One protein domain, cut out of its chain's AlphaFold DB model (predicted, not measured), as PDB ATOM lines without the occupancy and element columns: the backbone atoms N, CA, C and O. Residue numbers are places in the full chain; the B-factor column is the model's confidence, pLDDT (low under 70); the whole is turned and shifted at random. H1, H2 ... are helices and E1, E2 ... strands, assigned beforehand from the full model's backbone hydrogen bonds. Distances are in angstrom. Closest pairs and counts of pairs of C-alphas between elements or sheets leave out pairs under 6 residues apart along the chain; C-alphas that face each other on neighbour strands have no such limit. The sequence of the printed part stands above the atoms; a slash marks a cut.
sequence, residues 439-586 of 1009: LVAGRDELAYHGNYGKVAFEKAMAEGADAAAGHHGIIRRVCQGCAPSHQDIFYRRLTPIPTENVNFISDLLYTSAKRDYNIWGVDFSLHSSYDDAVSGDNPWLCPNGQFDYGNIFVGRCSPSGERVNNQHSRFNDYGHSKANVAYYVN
ATOM      1  N   LEU A 439     190.467 270.556 220.630       88.31
ATOM      2  CA  LEU A 439     190.352 269.860 221.903       88.31
ATOM      3  C   LEU A 439     189.147 270.391 222.686       88.31
ATOM      4  O   LEU A 439     189.057 271.576 222.992       88.31
ATOM      5  N   VAL A 440     188.212 269.502 223.029       89.19
ATOM      6  CA  VAL A 440     186.991 269.871 223.766       89.19
ATOM      7  C   VAL A 440     186.948 269.320 225.182       89.19
ATOM      8  O   VAL A 440     186.232 269.861 226.021       89.19
ATOM      9  N   ALA A 441     187.652 268.222 225.465       87.94
ATOM     10  CA  ALA A 441     187.713 267.648 226.803       87.94
ATOM     11  C   ALA A 441     188.842 266.627 226.941       87.94
ATOM     12  O   ALA A 441     189.121 265.863 226.018       87.94
ATOM     13  N   GLY A 442     189.381 266.506 228.152       81.25
ATOM     14  CA  GLY A 442     190.314 265.439 228.509       81.25
ATOM     15  C   GLY A 442     191.776 265.867 228.496       81.25
ATOM     16  O   GLY A 442     192.093 267.036 228.692       81.25
ATOM     17  N   ARG A 443     192.669 264.881 228.385       75.31
ATOM     18  CA  ARG A 443     194.113 265.082 228.556       75.31
ATOM     19  C   ARG A 443     194.838 265.122 227.228       75.31
ATOM     20  O   ARG A 443     194.839 264.107 226.529       75.31
ATOM     21  N   ASP A 444     195.488 266.242 226.963       70.25
ATOM     22  CA  ASP A 444     196.284 266.488 225.771       70.25
ATOM     23  C   ASP A 444     197.667 267.023 226.157       70.25
ATOM     24  O   ASP A 444     197.811 267.558 227.250       70.25
ATOM     25  N   GLU A 445     198.696 266.778 225.340       61.28
ATOM     26  CA  GLU A 445     200.062 267.300 225.573       61.28
ATOM     27  C   GLU A 445     200.607 267.169 227.019       61.28
ATOM     28  O   GLU A 445     201.179 268.091 227.590       61.28
ATOM     29  N   LEU A 446     200.444 265.998 227.642       62.81
ATOM     30  CA  LEU A 446     200.833 265.718 229.035       62.81
ATOM     31  C   LEU A 446     199.974 266.381 230.135       62.81
ATOM     32  O   LEU A 446     200.163 266.026 231.299       62.81
ATOM     33  N   ALA A 447     198.987 267.228 229.818       59.66
ATOM     34  CA  ALA A 447     198.175 267.976 230.785       59.66
ATOM     35  C   ALA A 447     196.659 267.699 230.672       59.66
ATOM     36  O   ALA A 447     196.144 267.240 229.657       59.66
ATOM     37  N   TYR A 448     195.900 267.947 231.748       67.69
ATOM     38  CA  TYR A 448     194.430 267.909 231.704       67.69
ATOM     39  C   TYR A 448     193.898 269.284 231.302       67.69
ATOM     40  O   TYR A 448     194.019 270.232 232.076       67.69
ATOM     41  N   HIS A 449     193.275 269.373 230.129       67.88
ATOM     42  CA  HIS A 449     192.673 270.612 229.655       67.88
ATOM     43  C   HIS A 449     191.273 270.798 230.236       67.88
ATOM     44  O   HIS A 449     190.558 269.842 230.558       67.88
ATOM     45  N   GLY A 450     190.876 272.060 230.379       70.56
ATOM     46  CA  GLY A 450     189.522 272.406 230.774       70.56
ATOM     47  C   GLY A 450     188.507 271.915 229.736       70.56
ATOM     48  O   GLY A 450     188.715 272.028 228.532       70.56
ATOM     49  N   ASN A 451     187.394 271.351 230.207       82.00
ATOM     50  CA  ASN A 451     186.360 270.826 229.320       82.00
ATOM     51  C   ASN A 451     185.461 271.953 228.818       82.00
ATOM     52  O   ASN A 451     184.930 272.713 229.629       82.00
ATOM     53  N   TYR A 452     185.186 271.972 227.517       87.19
ATOM     54  CA  TYR A 452     184.191 272.851 226.920       87.19
ATOM     55  C   TYR A 452     182.846 272.705 227.637       87.19
ATOM     56  O   TYR A 452     182.398 271.603 227.982       87.19
ATOM     57  N   GLY A 453     182.192 273.847 227.834       85.75
ATOM     58  CA  GLY A 453     180.787 273.903 228.209       85.75
ATOM     59  C   GLY A 453     179.871 273.423 227.079       85.75
ATOM     60  O   GLY A 453     180.310 273.156 225.958       85.75
ATOM     61  N   LYS A 454     178.573 273.323 227.369       86.00
ATOM     62  CA  LYS A 454     177.550 272.952 226.387       86.00
ATOM     63  C   LYS A 454     177.585 273.902 225.186       86.00
ATOM     64  O   LYS A 454     177.595 273.414 224.061       86.00
ATOM     65  N   VAL A 455     177.603 275.219 225.405       85.88
ATOM     66  CA  VAL A 455     177.461 276.204 224.315       85.88
ATOM     67  C   VAL A 455     178.657 276.163 223.368       85.88
ATOM     68  O   VAL A 455     178.484 276.022 222.157       85.88
ATOM     69  N   ALA A 456     179.871 276.205 223.918       87.62
ATOM     70  CA  ALA A 456     181.095 276.131 223.126       87.62
ATOM     71  C   ALA A 456     181.187 274.812 222.345       87.62
ATOM     72  O   ALA A 456     181.521 274.805 221.161       87.62
ATOM     73  N   PHE A 457     180.819 273.695 222.980       89.94
ATOM     74  CA  PHE A 457     180.820 272.389 222.331       89.94
ATOM     75  C   PHE A 457     179.779 272.277 221.209       89.94
ATOM     76  O   PHE A 457     180.082 271.752 220.140       89.94
ATOM     77  N   GLU A 458     178.556 272.766 221.424       88.75
ATOM     78  CA  GLU A 458     177.505 272.757 220.401       88.75
ATOM     79  C   GLU A 458     177.884 273.626 219.197       88.75
ATOM     80  O   GLU A 458     177.676 273.197 218.061       88.75
ATOM     81  N   LYS A 459     178.503 274.793 219.428       87.00
ATOM     82  CA  LYS A 459     179.023 275.643 218.348       87.00
ATOM     83  C   LYS A 459     180.131 274.935 217.566       87.00
ATOM     84  O   LYS A 459     180.042 274.854 216.345       87.00
ATOM     85  N   ALA A 460     181.102 274.331 218.256       89.44
ATOM     86  CA  ALA A 460     182.169 273.564 217.610       89.44
ATOM     87  C   ALA A 460     181.619 272.392 216.772       89.44
ATOM     88  O   ALA A 460     182.047 272.173 215.641       89.44
ATOM     89  N   MET A 461     180.627 271.658 217.292       91.50
ATOM     90  CA  MET A 461     179.968 270.568 216.561       91.50
ATOM     91  C   MET A 461     179.196 271.058 215.331       91.50
ATOM     92  O   MET A 461     179.173 270.363 214.316       91.50
ATOM     93  N   ALA A 462     178.552 272.224 215.423       89.50
ATOM     94  CA  ALA A 462     177.813 272.824 214.317       89.50
ATOM     95  C   ALA A 462     178.741 273.329 213.204       89.50
ATOM     96  O   ALA A 462     178.411 273.173 212.032       89.50
ATOM     97  N   GLU A 463     179.898 273.891 213.550       88.06
ATOM     98  CA  GLU A 463     180.907 274.333 212.579       88.06
ATOM     99  C   GLU A 463     181.606 273.156 211.887       88.06
ATOM    100  O   GLU A 463     181.864 273.215 210.689       88.06
ATOM    101  N   GLY A 464     181.834 272.052 212.608       87.31
ATOM    102  CA  GLY A 464     182.356 270.800 212.046       87.31
ATOM    103  C   GLY A 464     181.319 269.935 211.313       87.31
ATOM    104  O   GLY A 464     181.578 268.768 211.002       87.31
ATOM    105  N   ALA A 465     180.100 270.437 211.099       91.62
ATOM    106  CA  ALA A 465     179.037 269.702 210.424       91.62
ATOM    107  C   ALA A 465     179.071 269.907 208.905       91.62
ATOM    108  O   ALA A 465     179.087 271.034 208.419       91.62
ATOM    109  N   ASP A 466     178.931 268.817 208.152       91.88
ATOM    110  CA  ASP A 466     178.667 268.859 206.718       91.88
ATOM    111  C   ASP A 466     177.386 268.076 206.417       91.88
ATOM    112  O   ASP A 466     177.355 266.847 206.276       91.88
ATOM    113  N   ALA A 467     176.285 268.822 206.311       86.12
ATOM    114  CA  ALA A 467     174.983 268.262 205.982       86.12
ATOM    115  C   ALA A 467     174.938 267.661 204.564       86.12
ATOM    116  O   ALA A 467     174.127 266.768 204.318       86.12
ATOM    117  N   ALA A 468     175.796 268.110 203.637       86.56
ATOM    118  CA  ALA A 468     175.892 267.546 202.292       86.56
ATOM    119  C   ALA A 468     176.619 266.193 202.305       86.56
ATOM    120  O   ALA A 468     176.192 265.270 201.608       86.56
ATOM    121  N   ALA A 469     177.645 266.048 203.147       85.50
ATOM    122  CA  ALA A 469     178.279 264.764 203.455       85.50
ATOM    123  C   ALA A 469     177.458 263.903 204.436       85.50
ATOM    124  O   ALA A 469     177.788 262.742 204.677       85.50
ATOM    125  N   GLY A 470     176.364 264.435 204.993       89.88
ATOM    126  CA  GLY A 470     175.398 263.716 205.822       89.88
ATOM    127  C   GLY A 470     175.823 263.509 207.279       89.88
ATOM    128  O   GLY A 470     175.402 262.514 207.878       89.88
ATOM    129  N   HIS A 471     176.674 264.378 207.837       93.06
ATOM    130  CA  HIS A 471     176.989 264.394 209.270       93.06
ATOM    131  C   HIS A 471     176.738 265.755 209.918       93.06
ATOM    132  O   HIS A 471     176.865 266.807 209.301       93.06
ATOM    133  N   HIS A 472     176.428 265.724 211.210       92.94
ATOM    134  CA  HIS A 472     176.192 266.899 212.051       92.94
ATOM    135  C   HIS A 472     177.326 267.092 213.068       92.94
ATOM    136  O   HIS A 472     177.076 267.276 214.258       92.94
ATOM    137  N   GLY A 473     178.563 266.955 212.592       93.44
ATOM    138  CA  GLY A 473     179.789 266.999 213.391       93.44
ATOM    139  C   GLY A 473     180.407 265.620 213.647       93.44
ATOM    140  O   GLY A 473     179.718 264.591 213.672       93.44
ATOM    141  N   ILE A 474     181.729 265.604 213.820       95.75
ATOM    142  CA  ILE A 474     182.525 264.407 214.114       95.75
ATOM    143  C   ILE A 474     183.335 264.656 215.384       95.75
ATOM    144  O   ILE A 474     183.983 265.692 215.518       95.75
ATOM    145  N   ILE A 475     183.304 263.686 216.299       95.88
ATOM    146  CA  ILE A 475     184.087 263.706 217.537       95.88
ATOM    147  C   ILE A 475     185.161 262.627 217.437       95.88
ATOM    148  O   ILE A 475     184.843 261.456 217.239       95.88
ATOM    149  N   ARG A 476     186.423 262.995 217.615       94.62
ATOM    150  CA  ARG A 476     187.542 262.060 217.728       94.62
ATOM    151  C   ARG A 476     187.832 261.802 219.198       94.62
ATOM    152  O   ARG A 476     187.918 262.738 219.983       94.62
ATOM    153  N   ARG A 477     187.988 260.540 219.582       93.44
ATOM    154  CA  ARG A 477     188.411 260.133 220.923       93.44
ATOM    155  C   ARG A 477     189.715 259.363 220.825       93.44
ATOM    156  O   ARG A 477     189.729 258.259 220.279       93.44
ATOM    157  N   VAL A 478     190.745 259.879 221.479       91.31
ATOM    158  CA  VAL A 478     192.055 259.230 221.578       91.31
ATOM    159  C   VAL A 478     192.269 258.634 222.966       91.31
ATOM    160  O   VAL A 478     191.768 259.158 223.959       91.31
ATOM    161  N   CYS A 479     192.964 257.501 223.056       88.94
ATOM    162  CA  CYS A 479     193.230 256.821 224.323       88.94
ATOM    163  C   CYS A 479     194.491 255.957 224.268       88.94
ATOM    164  O   CYS A 479     194.459 254.825 223.786       88.94
ATOM    165  N   GLN A 480     195.594 256.432 224.838       82.00
ATOM    166  CA  GLN A 480     196.892 255.761 224.706       82.00
ATOM    167  C   GLN A 480     196.904 254.372 225.367       82.00
ATOM    168  O   GLN A 480     197.380 253.394 224.793       82.00
ATOM    169  N   GLY A 481     196.306 254.266 226.557       80.56
ATOM    170  CA  GLY A 481     196.217 253.020 227.324       80.56
ATOM    171  C   GLY A 481     195.076 252.082 226.906       80.56
ATOM    172  O   GLY A 481     194.751 251.151 227.654       80.56
ATOM    173  N   CYS A 482     194.392 252.350 225.792       88.44
ATOM    174  CA  CYS A 482     193.333 251.490 225.264       88.44
ATOM    175  C   CYS A 482     193.890 250.343 224.406       88.44
ATOM    176  O   CYS A 482     195.064 250.315 224.045       88.44
ATOM    177  N   ALA A 483     193.038 249.362 224.092       90.88
ATOM    178  CA  ALA A 483     193.358 248.324 223.113       90.88
ATOM    179  C   ALA A 483     193.657 248.959 221.739       90.88
ATOM    180  O   ALA A 483     193.055 249.990 221.444       90.88
ATOM    181  N   PRO A 484     194.491 248.350 220.870       90.25
ATOM    182  CA  PRO A 484     194.903 248.961 219.600       90.25
ATOM    183  C   PRO A 484     193.748 249.462 218.718       90.25
ATOM    184  O   PRO A 484     193.833 250.535 218.137       90.25
ATOM    185  N   SER A 485     192.623 248.742 218.671       91.81
ATOM    186  CA  SER A 485     191.424 249.158 217.923       91.81
ATOM    187  C   SER A 485     190.656 250.339 218.534       91.81
ATOM    188  O   SER A 485     189.744 250.853 217.901       91.81
ATOM    189  N   HIS A 486     190.965 250.722 219.775       93.44
ATOM    190  CA  HIS A 486     190.263 251.729 220.584       93.44
ATOM    191  C   HIS A 486     191.168 252.900 220.988       93.44
ATOM    192  O   HIS A 486     190.768 253.715 221.829       93.44
ATOM    193  N   GLN A 487     192.383 252.956 220.437       90.88
ATOM    194  CA  GLN A 487     193.318 254.057 220.656       90.88
ATOM    195  C   GLN A 487     192.892 255.327 219.920       90.88
ATOM    196  O   GLN A 487     193.139 256.403 220.448       90.88
ATOM    197  N   ASP A 488     192.213 255.202 218.776       92.38
ATOM    198  CA  ASP A 488     191.643 256.316 218.015       92.38
ATOM    199  C   ASP A 488     190.265 255.904 217.477       92.38
ATOM    200  O   ASP A 488     190.118 254.845 216.860       92.38
ATOM    201  N   ILE A 489     189.230 256.675 217.810       95.62
ATOM    202  CA  ILE A 489     187.834 256.354 217.499       95.62
ATOM    203  C   ILE A 489     187.126 257.618 217.033       95.62
ATOM    204  O   ILE A 489     187.130 258.626 217.737       95.62
ATOM    205  N   PHE A 490     186.422 257.524 215.910       96.81
ATOM    206  CA  PHE A 490     185.648 258.628 215.355       96.81
ATOM    207  C   PHE A 490     184.158 258.371 215.539       96.81
ATOM    208  O   PHE A 490     183.606 257.392 215.041       96.81
ATOM    209  N   TYR A 491     183.501 259.256 216.270       96.62
ATOM    210  CA  TYR A 491     182.060 259.304 216.443       96.62
ATOM    211  C   TYR A 491     181.480 260.234 215.384       96.62
ATOM    212  O   TYR A 491     181.748 261.435 215.385       96.62
ATOM    213  N   ARG A 492     180.664 259.682 214.488       96.56
ATOM    214  CA  ARG A 492     179.942 260.435 213.461       96.56
ATOM    215  C   ARG A 492     178.527 260.708 213.948       96.56
ATOM    216  O   ARG A 492     177.772 259.769 214.206       96.56
ATOM    217  N   ARG A 493     178.138 261.981 214.027       95.56
ATOM    218  CA  ARG A 493     176.766 262.381 214.355       95.56
ATOM    219  C   ARG A 493     175.888 262.359 213.096       95.56
ATOM    220  O   ARG A 493     176.217 263.006 212.109       95.56
ATOM    221  N   LEU A 494     174.757 261.654 213.142       94.75
ATOM    222  CA  LEU A 494     173.812 261.485 212.025       94.75
ATOM    223  C   LEU A 494     172.600 262.424 212.095       94.75
ATOM    224  O   LEU A 494     171.941 262.647 211.084       94.75
ATOM    225  N   THR A 495     172.301 262.982 213.268       93.50
ATOM    226  CA  THR A 495     171.166 263.896 213.493       93.50
ATOM    227  C   THR A 495     171.622 265.189 214.173       93.50
ATOM    228  O   THR A 495     172.597 265.154 214.922       93.50
ATOM    229  N   PRO A 496     170.933 266.330 213.993       90.38
ATOM    230  CA  PRO A 496     171.238 267.546 214.746       90.38
ATOM    231  C   PRO A 496     171.159 267.330 216.266       90.38
ATOM    232  O   PRO A 496     170.355 266.527 216.747       90.38
ATOM    233  N   ILE A 497     171.975 268.062 217.030       87.50
ATOM    234  CA  ILE A 497     171.895 268.075 218.496       87.50
ATOM    235  C   ILE A 497     170.659 268.900 218.905       87.50
ATOM    236  O   ILE A 497     170.506 270.027 218.429       87.50
ATOM    237  N   PRO A 498     169.756 268.381 219.758       84.88
ATOM    238  CA  PRO A 498     168.640 269.173 220.272       84.88
ATOM    239  C   PRO A 498     169.134 270.323 221.155       84.88
ATOM    240  O   PRO A 498     169.972 270.111 222.026       84.88
ATOM    241  N   THR A 499     168.574 271.520 220.986       69.88
ATOM    242  CA  THR A 499     169.048 272.740 221.667       69.88
ATOM    243  C   THR A 499     168.418 272.965 223.051       69.88
ATOM    244  O   THR A 499     169.036 273.566 223.937       69.88
ATOM    245  N   GLU A 500     167.203 272.458 223.288       71.75
ATOM    246  CA  GLU A 500     166.454 272.690 224.529       71.75
ATOM    247  C   GLU A 500     166.726 271.630 225.609       71.75
ATOM    248  O   GLU A 500     166.471 270.445 225.415       71.75
ATOM    249  N   ASN A 501     167.148 272.069 226.802       67.75
ATOM    250  CA  ASN A 501     167.308 271.239 228.012       67.75
ATOM    251  C   ASN A 501     168.238 270.010 227.883       67.75
ATOM    252  O   ASN A 501     168.141 269.082 228.689       67.75
ATOM    253  N   VAL A 502     169.154 270.006 226.913       77.81
ATOM    254  CA  VAL A 502     170.167 268.958 226.714       77.81
ATOM    255  C   VAL A 502     171.560 269.514 227.017       77.81
ATOM    256  O   VAL A 502     171.820 270.684 226.754       77.81
ATOM    257  N   ASN A 503     172.443 268.695 227.598       81.94
ATOM    258  CA  ASN A 503     173.873 268.985 227.723       81.94
ATOM    259  C   ASN A 503     174.650 267.796 227.140       81.94
ATOM    260  O   ASN A 503     175.080 266.892 227.858       81.94
ATOM    261  N   PHE A 504     174.773 267.777 225.808       87.50
ATOM    262  CA  PHE A 504     175.250 266.605 225.076       87.50
ATOM    263  C   PHE A 504     176.697 266.224 225.435       87.50
ATOM    264  O   PHE A 504     176.977 265.036 225.589       87.50
ATOM    265  N   ILE A 505     177.592 267.199 225.652       88.25
ATOM    266  CA  ILE A 505     178.973 266.932 226.086       88.25
ATOM    267  C   ILE A 505     179.019 266.296 227.477       88.25
ATOM    268  O   ILE A 505     179.700 265.291 227.679       88.25
ATOM    269  N   SER A 506     178.227 266.800 228.428       85.44
ATOM    270  CA  SER A 506     178.149 266.197 229.761       85.44
ATOM    271  C   SER A 506     177.591 264.773 229.697       85.44
ATOM    272  O   SER A 506     178.098 263.860 230.358       85.44
ATOM    273  N   ASP A 507     176.600 264.551 228.828       86.00
ATOM    274  CA  ASP A 507     176.042 263.227 228.588       86.00
ATOM    275  C   ASP A 507     177.044 262.255 227.928       86.00
ATOM    276  O   ASP A 507     177.002 261.051 228.184       86.00
ATOM    277  N   LEU A 508     177.992 262.761 227.136       87.88
ATOM    278  CA  LEU A 508     179.054 261.968 226.518       87.88
ATOM    279  C   LEU A 508     180.175 261.590 227.498       87.88
ATOM    280  O   LEU A 508     180.789 260.538 227.333       87.88
ATOM    281  N   LEU A 509     180.447 262.434 228.497       87.44
ATOM    282  CA  LEU A 509     181.607 262.297 229.388       87.44
ATOM    283  C   LEU A 509     181.275 261.697 230.767       87.44
ATOM    284  O   LEU A 509     182.120 261.028 231.370       87.44
ATOM    285  N   TYR A 510     180.062 261.913 231.295       83.44
ATOM    286  CA  TYR A 510     179.772 261.679 232.721       83.44
ATOM    287  C   TYR A 510     178.619 260.710 233.031       83.44
ATOM    288  O   TYR A 510     178.521 260.243 234.177       83.44
ATOM    289  N   THR A 511     177.754 260.364 232.072       82.12
ATOM    290  CA  THR A 511     176.559 259.529 232.324       82.12
ATOM    291  C   THR A 511     176.439 258.316 231.411       82.12
ATOM    292  O   THR A 511     176.702 258.366 230.219       82.12
ATOM    293  N   SER A 512     176.001 257.200 231.996       83.88
ATOM    294  CA  SER A 512     175.717 255.937 231.306       83.88
ATOM    295  C   SER A 512     174.236 255.768 230.947       83.88
ATOM    296  O   SER A 512     173.795 254.695 230.527       83.88
ATOM    297  N   ALA A 513     173.430 256.812 231.157       84.00
ATOM    298  CA  ALA A 513     172.014 256.783 230.839       84.00
ATOM    299  C   ALA A 513     171.803 256.820 229.321       84.00
ATOM    300  O   ALA A 513     172.310 257.702 228.630       84.00
ATOM    301  N   LYS A 514     170.985 255.899 228.802       88.25
ATOM    302  CA  LYS A 514     170.508 255.981 227.421       88.25
ATOM    303  C   LYS A 514     169.646 257.236 227.253       88.25
ATOM    304  O   LYS A 514     168.678 257.417 227.993       88.25
ATOM    305  N   ARG A 515     169.975 258.059 226.258       88.81
ATOM    306  CA  ARG A 515     169.209 259.247 225.863       88.81
ATOM    307  C   ARG A 515     168.415 258.971 224.591       88.81
ATOM    308  O   ARG A 515     168.815 258.148 223.769       88.81
ATOM    309  N   ASP A 516     167.275 259.627 224.456       89.75
ATOM    310  CA  ASP A 516     166.381 259.536 223.297       89.75
ATOM    311  C   ASP A 516     166.903 260.283 222.062       89.75
ATOM    312  O   ASP A 516     166.458 259.990 220.960       89.75
ATOM    313  N   TYR A 517     167.883 261.171 222.241       88.94
ATOM    314  CA  TYR A 517     168.585 261.910 221.182       88.94
ATOM    315  C   TYR A 517     170.018 261.406 220.911       88.94
ATOM    316  O   TYR A 517     170.801 262.091 220.245       88.94
ATOM    317  N   ASN A 518     170.410 260.268 221.498       91.12
ATOM    318  CA  ASN A 518     171.725 259.650 221.305       91.12
ATOM    319  C   ASN A 518     171.609 258.123 221.133       91.12
ATOM    320  O   ASN A 518     172.060 257.317 221.959       91.12
ATOM    321  N   ILE A 519     170.912 257.707 220.079       92.94
ATOM    322  CA  ILE A 519     170.574 256.316 219.791       92.94
ATOM    323  C   ILE A 519     171.550 255.717 218.765       92.94
ATOM    324  O   ILE A 519     171.700 256.225 217.657       92.94
ATOM    325  N   TRP A 520     172.177 254.589 219.114       93.25
ATOM    326  CA  TRP A 520     173.083 253.853 218.223       93.25
ATOM    327  C   TRP A 520     172.400 253.466 216.907       93.25
ATOM    328  O   TRP A 520     171.320 252.868 216.924       93.25
ATOM    329  N   GLY A 521     173.035 253.789 215.777       90.75
ATOM    330  CA  GLY A 521     172.519 253.501 214.434       90.75
ATOM    331  C   GLY A 521     171.348 254.387 213.990       90.75
ATOM    332  O   GLY A 521     170.815 254.172 212.904       90.75
ATOM    333  N   VAL A 522     170.941 255.359 214.811       94.00
ATOM    334  CA  VAL A 522     169.923 256.367 214.475       94.00
ATOM    335  C   VAL A 522     170.549 257.758 214.524       94.00
ATOM    336  O   VAL A 522     170.524 258.468 213.528       94.00
ATOM    337  N   ASP A 523     171.160 258.113 215.655       94.06
ATOM    338  CA  ASP A 523     171.785 259.419 215.880       94.06
ATOM    339  C   ASP A 523     173.302 259.403 215.685       94.06
ATOM    340  O   ASP A 523     173.895 260.467 215.500       94.06
ATOM    341  N   PHE A 524     173.951 258.231 215.734       95.44
ATOM    342  CA  PHE A 524     175.402 258.135 215.561       95.44
ATOM    343  C   PHE A 524     175.910 256.771 215.089       95.44
ATOM    344  O   PHE A 524     175.253 255.741 215.282       95.44
ATOM    345  N   SER A 525     177.125 256.784 214.538       96.19
ATOM    346  CA  SER A 525     177.966 255.614 214.257       96.19
ATOM    347  C   SER A 525     179.404 255.832 214.758       96.19
ATOM    348  O   SER A 525     179.813 256.963 215.022       96.19
ATOM    349  N   LEU A 526     180.164 254.744 214.934       97.12
ATOM    350  CA  LEU A 526     181.591 254.778 215.286       97.12
ATOM    351  C   LEU A 526     182.428 254.241 214.121       97.12
ATOM    352  O   LEU A 526     182.001 253.297 213.458       97.12
ATOM    353  N   HIS A 527     183.610 254.810 213.906       97.19
ATOM    354  CA  HIS A 527     184.516 254.477 212.807       97.19
ATOM    355  C   HIS A 527     185.971 254.432 213.294       97.19
ATOM    356  O   HIS A 527     186.322 255.037 214.309       97.19
ATOM    357  N   SER A 528     186.817 253.692 212.570       95.44
ATOM    358  CA  SER A 528     188.251 253.554 212.876       95.44
ATOM    359  C   SER A 528     189.137 254.571 212.165       95.44
ATOM    360  O   SER A 528     190.306 254.688 212.516       95.44
ATOM    361  N   SER A 529     188.611 255.275 211.166       95.19
ATOM    362  CA  SER A 529     189.338 256.310 210.437       95.19
ATOM    363  C   SER A 529     188.462 257.548 210.259       95.19
ATOM    364  O   SER A 529     187.230 257.466 210.301       95.19
ATOM    365  N   TYR A 530     189.114 258.692 210.074       93.81
ATOM    366  CA  TYR A 530     188.438 259.952 209.803       93.81
ATOM    367  C   TYR A 530     187.707 259.919 208.449       93.81
ATOM    368  O   TYR A 530     186.532 260.273 208.387       93.81
ATOM    369  N   ASP A 531     188.336 259.381 207.399       94.69
ATOM    370  CA  ASP A 531     187.726 259.254 206.066       94.69
ATOM    371  C   ASP A 531     186.447 258.397 206.082       94.69
ATOM    372  O   ASP A 531     185.433 258.761 205.476       94.69
ATOM    373  N   ASP A 532     186.454 257.284 206.825       95.81
ATOM    374  CA  ASP A 532     185.263 256.457 207.051       95.81
ATOM    375  C   ASP A 532     184.185 257.236 207.822       95.81
ATOM    376  O   ASP A 532     182.996 257.137 207.526       95.81
ATOM    377  N   ALA A 533     184.584 258.049 208.804       95.62
ATOM    378  CA  ALA A 533     183.655 258.860 209.579       95.62
ATOM    379  C   ALA A 533     183.033 260.000 208.768       95.62
ATOM    380  O   ALA A 533     181.898 260.362 209.063       95.62
ATOM    381  N   VAL A 534     183.720 260.551 207.761       94.69
ATOM    382  CA  VAL A 534     183.204 261.592 206.848       94.69
ATOM    383  C   VAL A 534     182.312 260.996 205.758       94.69
ATOM    384  O   VAL A 534     181.248 261.542 205.463       94.69
ATOM    385  N   SER A 535     182.688 259.849 205.195       94.00
ATOM    386  CA  SER A 535     181.901 259.145 204.168       94.00
ATOM    387  C   SER A 535     180.712 258.359 204.738       94.00
ATOM    388  O   SER A 535     179.704 258.169 204.057       94.00
ATOM    389  N   GLY A 536     180.804 257.923 205.997       93.19
ATOM    390  CA  GLY A 536     179.877 256.971 206.611       93.19
ATOM    391  C   GLY A 536     180.198 255.503 206.298       93.19
ATOM    392  O   GLY A 536     179.394 254.629 206.638       93.19
ATOM    393  N   ASP A 537     181.347 255.217 205.684       94.88
ATOM    394  CA  ASP A 537     181.773 253.864 205.332       94.88
ATOM    395  C   ASP A 537     182.270 253.069 206.554       94.88
ATOM    396  O   ASP A 537     182.656 253.617 207.584       94.88
ATOM    397  N   ASN A 538     182.228 251.736 206.458       95.06
ATOM    398  CA  ASN A 538     182.772 250.800 207.457       95.06
ATOM    399  C   ASN A 538     182.409 251.104 208.935       95.06
ATOM    400  O   ASN A 538     183.300 251.119 209.794       95.06
ATOM    401  N   PRO A 539     181.123 251.324 209.283       96.25
ATOM    402  CA  PRO A 539     180.745 251.579 210.667       96.25
ATOM    403  C   PRO A 539     181.054 250.362 211.546       96.25
ATOM    404  O   PRO A 539     180.875 249.209 211.145       96.25
ATOM    405  N   TRP A 540     181.479 250.624 212.779       96.62
ATOM    406  CA  TRP A 540     181.724 249.590 213.778       96.62
ATOM    407  C   TRP A 540     180.477 248.751 214.041       96.62
ATOM    408  O   TRP A 540     179.337 249.202 213.913       96.62
ATOM    409  N   LEU A 541     180.707 247.526 214.504       95.56
ATOM    410  CA  LEU A 541     179.655 246.602 214.892       95.56
ATOM    411  C   LEU A 541     179.646 246.433 216.415       95.56
ATOM    412  O   LEU A 541     180.678 246.491 217.088       95.56
ATOM    413  N   CYS A 542     178.462 246.195 216.972       94.12
ATOM    414  CA  CYS A 542     178.294 245.946 218.401       94.12
ATOM    415  C   CYS A 542     177.902 244.486 218.665       94.12
ATOM    416  O   CYS A 542     177.147 243.903 217.877       94.12
ATOM    417  N   PRO A 543     178.334 243.897 219.796       93.12
ATOM    418  CA  PRO A 543     177.906 242.563 220.202       93.12
ATOM    419  C   PRO A 543     176.375 242.438 220.210       93.12
ATOM    420  O   PRO A 543     175.677 243.240 220.827       93.12
ATOM    421  N   ASN A 544     175.839 241.427 219.521       89.38
ATOM    422  CA  ASN A 544     174.392 241.204 219.346       89.38
ATOM    423  C   ASN A 544     173.625 242.368 218.681       89.38
ATOM    424  O   ASN A 544     172.405 242.453 218.816       89.38
ATOM    425  N   GLY A 545     174.319 243.273 217.984       88.12
ATOM    426  CA  GLY A 545     173.711 244.444 217.351       88.12
ATOM    427  C   GLY A 545     173.200 245.496 218.341       88.12
ATOM    428  O   GLY A 545     172.368 246.318 217.967       88.12
ATOM    429  N   GLN A 546     173.654 245.471 219.601       90.06
ATOM    430  CA  GLN A 546     173.201 246.392 220.643       90.06
ATOM    431  C   GLN A 546     174.374 247.138 221.275       90.06
ATOM    432  O   GLN A 546     175.338 246.529 221.729       90.06
ATOM    433  N   PHE A 547     174.257 248.463 221.336       93.25
ATOM    434  CA  PHE A 547     175.217 249.326 222.014       93.25
ATOM    435  C   PHE A 547     174.996 249.302 223.533       93.25
ATOM    436  O   PHE A 547     173.885 249.542 224.017       93.25
ATOM    437  N   ASP A 548     176.052 249.021 224.296       92.38
ATOM    438  CA  ASP A 548     176.015 248.989 225.760       92.38
ATOM    439  C   ASP A 548     176.263 250.388 226.349       92.38
ATOM    440  O   ASP A 548     177.399 250.766 226.624       92.38
ATOM    441  N   TYR A 549     175.192 251.147 226.599       89.75
ATOM    442  CA  TYR A 549     175.257 252.489 227.204       89.75
ATOM    443  C   TYR A 549     175.907 252.524 228.600       89.75
ATOM    444  O   TYR A 549     176.360 253.578 229.042       89.75
ATOM    445  N   GLY A 550     176.028 251.374 229.276       87.25
ATOM    446  CA  GLY A 550     176.813 251.237 230.503       87.25
ATOM    447  C   GLY A 550     178.315 251.463 230.296       87.25
ATOM    448  O   GLY A 550     179.017 251.781 231.250       87.25
ATOM    449  N   ASN A 551     178.808 251.317 229.062       87.44
ATOM    450  CA  ASN A 551     180.194 251.547 228.654       87.44
ATOM    451  C   ASN A 551     180.241 252.785 227.754       87.44
ATOM    452  O   ASN A 551     180.273 252.673 226.529       87.44
ATOM    453  N   ILE A 552     180.213 253.952 228.396       85.88
ATOM    454  CA  ILE A 552     180.127 255.278 227.770       85.88
ATOM    455  C   ILE A 552     181.078 255.411 226.568       85.88
ATOM    456  O   ILE A 552     182.210 254.919 226.593       85.88
ATOM    457  N   PHE A 553     180.586 256.088 225.524       89.75
ATOM    458  CA  PHE A 553     181.209 256.330 224.217       89.75
ATOM    459  C   PHE A 553     181.416 255.095 223.323       89.75
ATOM    460  O   PHE A 553     181.013 255.115 222.166       89.75
ATOM    461  N   VAL A 554     182.001 254.009 223.835       91.44
ATOM    462  CA  VAL A 554     182.436 252.857 223.011       91.44
ATOM    463  C   VAL A 554     181.438 251.702 222.944       91.44
ATOM    464  O   VAL A 554     181.525 250.864 222.052       91.44
ATOM    465  N   GLY A 555     180.527 251.578 223.913       90.75
ATOM    466  CA  GLY A 555     179.443 250.589 223.895       90.75
ATOM    467  C   GLY A 555     179.860 249.117 223.883       90.75
ATOM    468  O   GLY A 555     179.036 248.262 223.562       90.75
ATOM    469  N   ARG A 556     181.131 248.810 224.199       91.69
ATOM    470  CA  ARG A 556     181.796 247.503 223.974       91.69
ATOM    471  C   ARG A 556     181.819 247.048 222.507       91.69
ATOM    472  O   ARG A 556     182.003 245.859 222.238       91.69
ATOM    473  N   CYS A 557     181.621 247.984 221.588       94.69
ATOM    474  CA  CYS A 557     181.651 247.763 220.153       94.69
ATOM    475  C   CYS A 557     183.099 247.752 219.646       94.69
ATOM    476  O   CYS A 557     184.019 248.225 220.324       94.69
ATOM    477  N   SER A 558     183.305 247.174 218.468       95.25
ATOM    478  CA  SER A 558     184.611 247.091 217.811       95.25
ATOM    479  C   SER A 558     184.434 247.023 216.290       95.25
ATOM    480  O   SER A 558     183.332 246.727 215.818       95.25
ATOM    481  N   PRO A 559     185.503 247.229 215.500       95.56
ATOM    482  CA  PRO A 559     185.422 247.103 214.044       95.56
ATOM    483  C   PRO A 559     184.929 245.720 213.583       95.56
ATOM    484  O   PRO A 559     184.203 245.612 212.602       95.56
ATOM    485  N   SER A 560     185.279 244.654 214.315       93.19
ATOM    486  CA  SER A 560     184.882 243.274 213.996       93.19
ATOM    487  C   SER A 560     183.521 242.864 214.571       93.19
ATOM    488  O   SER A 560     182.998 241.809 214.211       93.19
ATOM    489  N   GLY A 561     182.948 243.651 215.488       92.25
ATOM    490  CA  GLY A 561     181.750 243.285 216.253       92.25
ATOM    491  C   GLY A 561     182.015 242.396 217.467       92.25
ATOM    492  O   GLY A 561     181.084 242.063 218.205       92.25
ATOM    493  N   GLU A 562     183.274 242.027 217.712       93.06
ATOM    494  CA  GLU A 562     183.668 241.315 218.922       93.06
ATOM    495  C   GLU A 562     183.579 242.217 220.155       93.06
ATOM    496  O   GLU A 562     183.812 243.428 220.102       93.06
ATOM    497  N   ARG A 563     183.256 241.611 221.302       93.38
ATOM    498  CA  ARG A 563     183.129 242.339 222.565       93.38
ATOM    499  C   ARG A 563     184.505 242.685 223.124       93.38
ATOM    500  O   ARG A 563     185.208 241.793 223.600       93.38
ATOM    501  N   VAL A 564     184.811 243.977 223.211       92.38
ATOM    502  CA  VAL A 564     186.014 244.482 223.889       92.38
ATOM    503  C   VAL A 564     185.615 245.201 225.180       92.38
ATOM    504  O   VAL A 564     184.796 246.119 225.179       92.38
ATOM    505  N   ASN A 565     186.159 244.747 226.310       90.38
ATOM    506  CA  ASN A 565     185.851 245.289 227.638       90.38
ATOM    507  C   ASN A 565     186.867 246.360 228.062       90.38
ATOM    508  O   ASN A 565     187.979 246.402 227.541       90.38
ATOM    509  N   ASN A 566     186.509 247.162 229.070       87.31
ATOM    510  CA  ASN A 566     187.399 248.120 229.745       87.31
ATOM    511  C   ASN A 566     187.987 249.206 228.823       87.31
ATOM    512  O   ASN A 566     189.130 249.607 229.005       87.31
ATOM    513  N   GLN A 567     187.217 249.668 227.831       91.06
ATOM    514  CA  GLN A 567     187.630 250.736 226.903       91.06
ATOM    515  C   GLN A 567     186.842 252.047 227.086       91.06
ATOM    516  O   GLN A 567     187.045 252.988 226.331       91.06
ATOM    517  N   HIS A 568     185.920 252.113 228.050       88.44
ATOM    518  CA  HIS A 568     185.100 253.302 228.294       88.44
ATOM    519  C   HIS A 568     185.886 254.384 229.053       88.44
ATOM    520  O   HIS A 568     186.880 254.095 229.725       88.44
ATOM    521  N   SER A 569     185.437 255.632 228.941       84.69
ATOM    522  CA  SER A 569     186.136 256.817 229.458       84.69
ATOM    523  C   SER A 569     185.175 257.767 230.155       84.69
ATOM    524  O   SER A 569     184.793 258.800 229.617       84.69
ATOM    525  N   ARG A 570     184.751 257.375 231.358       85.94
ATOM    526  CA  ARG A 570     183.893 258.192 232.208       85.94
ATOM    527  C   ARG A 570     184.741 259.063 233.132       85.94
ATOM    528  O   ARG A 570     185.519 258.547 233.929       85.94
ATOM    529  N   PHE A 571     184.549 260.375 233.064       82.00
ATOM    530  CA  PHE A 571     185.462 261.340 233.694       82.00
ATOM    531  C   PHE A 571     185.279 261.478 235.213       82.00
ATOM    532  O   PHE A 571     186.131 262.040 235.889       82.00
ATOM    533  N   ASN A 572     184.193 260.942 235.776       76.44
ATOM    534  CA  ASN A 572     183.951 260.923 237.222       76.44
ATOM    535  C   ASN A 572     184.122 259.532 237.864       76.44
ATOM    536  O   ASN A 572     183.674 259.332 238.994       76.44
ATOM    537  N   ASP A 573     184.750 258.581 237.162       71.94
ATOM    538  CA  ASP A 573     184.965 257.199 237.614       71.94
ATOM    539  C   ASP A 573     186.458 256.826 237.616       71.94
ATOM    540  O   ASP A 573     186.975 256.140 236.731       71.94
ATOM    541  N   TYR A 574     187.153 257.300 238.652       58.56
ATOM    542  CA  TYR A 574     188.612 257.259 238.785       58.56
ATOM    543  C   TYR A 574     189.218 255.861 239.028       58.56
ATOM    544  O   TYR A 574     190.436 255.743 239.130       58.56
ATOM    545  N   GLY A 575     188.408 254.799 239.130       61.09
ATOM    546  CA  GLY A 575     188.886 253.435 239.415       61.09
ATOM    547  C   GLY A 575     188.630 252.402 238.314       61.09
ATOM    548  O   GLY A 575     189.234 251.326 238.332       61.09
ATOM    549  N   HIS A 576     187.730 252.689 237.368       68.38
ATOM    550  CA  HIS A 576     187.246 251.689 236.405       68.38
ATOM    551  C   HIS A 576     187.267 252.155 234.942       68.38
ATOM    552  O   HIS A 576     187.234 251.311 234.040       68.38
ATOM    553  N   SER A 577     187.371 253.466 234.704       80.31
ATOM    554  CA  SER A 577     187.456 254.071 233.372       80.31
ATOM    555  C   SER A 577     188.889 254.357 232.932       80.31
ATOM    556  O   SER A 577     189.814 254.445 233.738       80.31
ATOM    557  N   LYS A 578     189.084 254.525 231.621       84.94
ATOM    558  CA  LYS A 578     190.358 254.985 231.056       84.94
ATOM    559  C   LYS A 578     190.560 256.468 231.371       84.94
ATOM    560  O   LYS A 578     189.712 257.278 231.012       84.94
ATOM    561  N   ALA A 579     191.679 256.789 232.022       73.56
ATOM    562  CA  ALA A 579     192.020 258.145 232.463       73.56
ATOM    563  C   ALA A 579     192.819 258.961 231.426       73.56
ATOM    564  O   ALA A 579     192.728 260.183 231.418       73.56
ATOM    565  N   ASN A 580     193.567 258.299 230.533       79.75
ATOM    566  CA  ASN A 580     194.386 258.951 229.498       79.75
ATOM    567  C   ASN A 580     193.578 259.060 228.208       79.75
ATOM    568  O   ASN A 580     193.769 258.255 227.292       79.75
ATOM    569  N   VAL A 581     192.593 259.957 228.199       85.88
ATOM    570  CA  VAL A 581     191.653 260.116 227.087       85.88
ATOM    571  C   VAL A 581     191.458 261.591 226.787       85.88
ATOM    572  O   VAL A 581     191.217 262.366 227.712       85.88
ATOM    573  N   ALA A 582     191.501 261.938 225.504       89.88
ATOM    574  CA  ALA A 582     191.114 263.243 224.984       89.88
ATOM    575  C   ALA A 582     190.023 263.102 223.924       89.88
ATOM    576  O   ALA A 582     189.880 262.065 223.264       89.88
ATOM    577  N   TYR A 583     189.229 264.158 223.817       92.12
ATOM    578  CA  TYR A 583     188.119 264.311 222.897       92.12
ATOM    579  C   TYR A 583     188.333 265.570 222.074       92.12
ATOM    580  O   TYR A 583     188.513 266.649 222.635       92.12
ATOM    581  N   TYR A 584     188.215 265.428 220.760       92.44
ATOM    582  CA  TYR A 584     188.326 266.520 219.805       92.44
ATOM    583  C   TYR A 584     187.084 266.601 218.937       92.44
ATOM    584  O   TYR A 584     186.435 265.587 218.678       92.44
ATOM    585  N   VAL A 585     186.787 267.790 218.437       93.62
ATOM    586  CA  VAL A 585     185.768 268.019 217.408       93.62
ATOM    587  C   VAL A 585     186.453 268.406 216.103       93.62
ATOM    588  O   VAL A 585     187.469 269.098 216.122       93.62
ATOM    589  N   ASN A 586     185.919 267.924 214.982       92.19
ATOM    590  CA  ASN A 586     186.462 268.164 213.648       92.19
ATOM    591  C   ASN A 586     186.195 269.600 213.166       92.19
ATOM    592  O   ASN A 586     185.264 269.842 212.402       92.19
TER     593      ASN A 586
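Overview. This is residues 439 to 586 of the 1009 residues of the protein "PA14 domain-containing protein" of Thalassiosira oceanica (UniProt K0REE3). With little regular structure, a strongly twisted antiparallel sheet, E2-E1-E6-E3-E4-E5, has H3 over one face and H1 and the loop of residues 510 to 523 on the side of the other, while the long unnamed stretch of residues 536 to 580 goes round from H3's side and lies mostly past one end of the strands. Under half of the 148 printed residues are in named elements, E1-E2-H1-E3-E4-H2-E5-H3-E6 along the chain, mixed in class. It is compact, spanning 35 by 34 by 28 A, radius of gyration of the C-alphas 14.1 A.

Arrangement. E3, residues 474 to 479, and E4, residues 488 to 493, form a hairpin; N 477 and O 489, 2.8 A apart, are within hydrogen-bond range. H3, residues 530 to 535, is on the sheet, its height 8.3 A. H1, residues 454 to 463, and H2, residues 504 to 509, touch; the closest C-alphas, Lys 454 and Ile 505, are 6.2 A apart. Every helical O i to N i+4 pair is within range.

Along the chain. E1, residues 439 to 444, begins at (190.352, 269.860, 221.903); E6, residues 581 to 585, ends at (185.768, 268.019, 217.408).

Size, cuts and confidence. The printed part has no cut; H3 to E6 is a long link. Residues 574 to 576, among others, have pLDDT under 70.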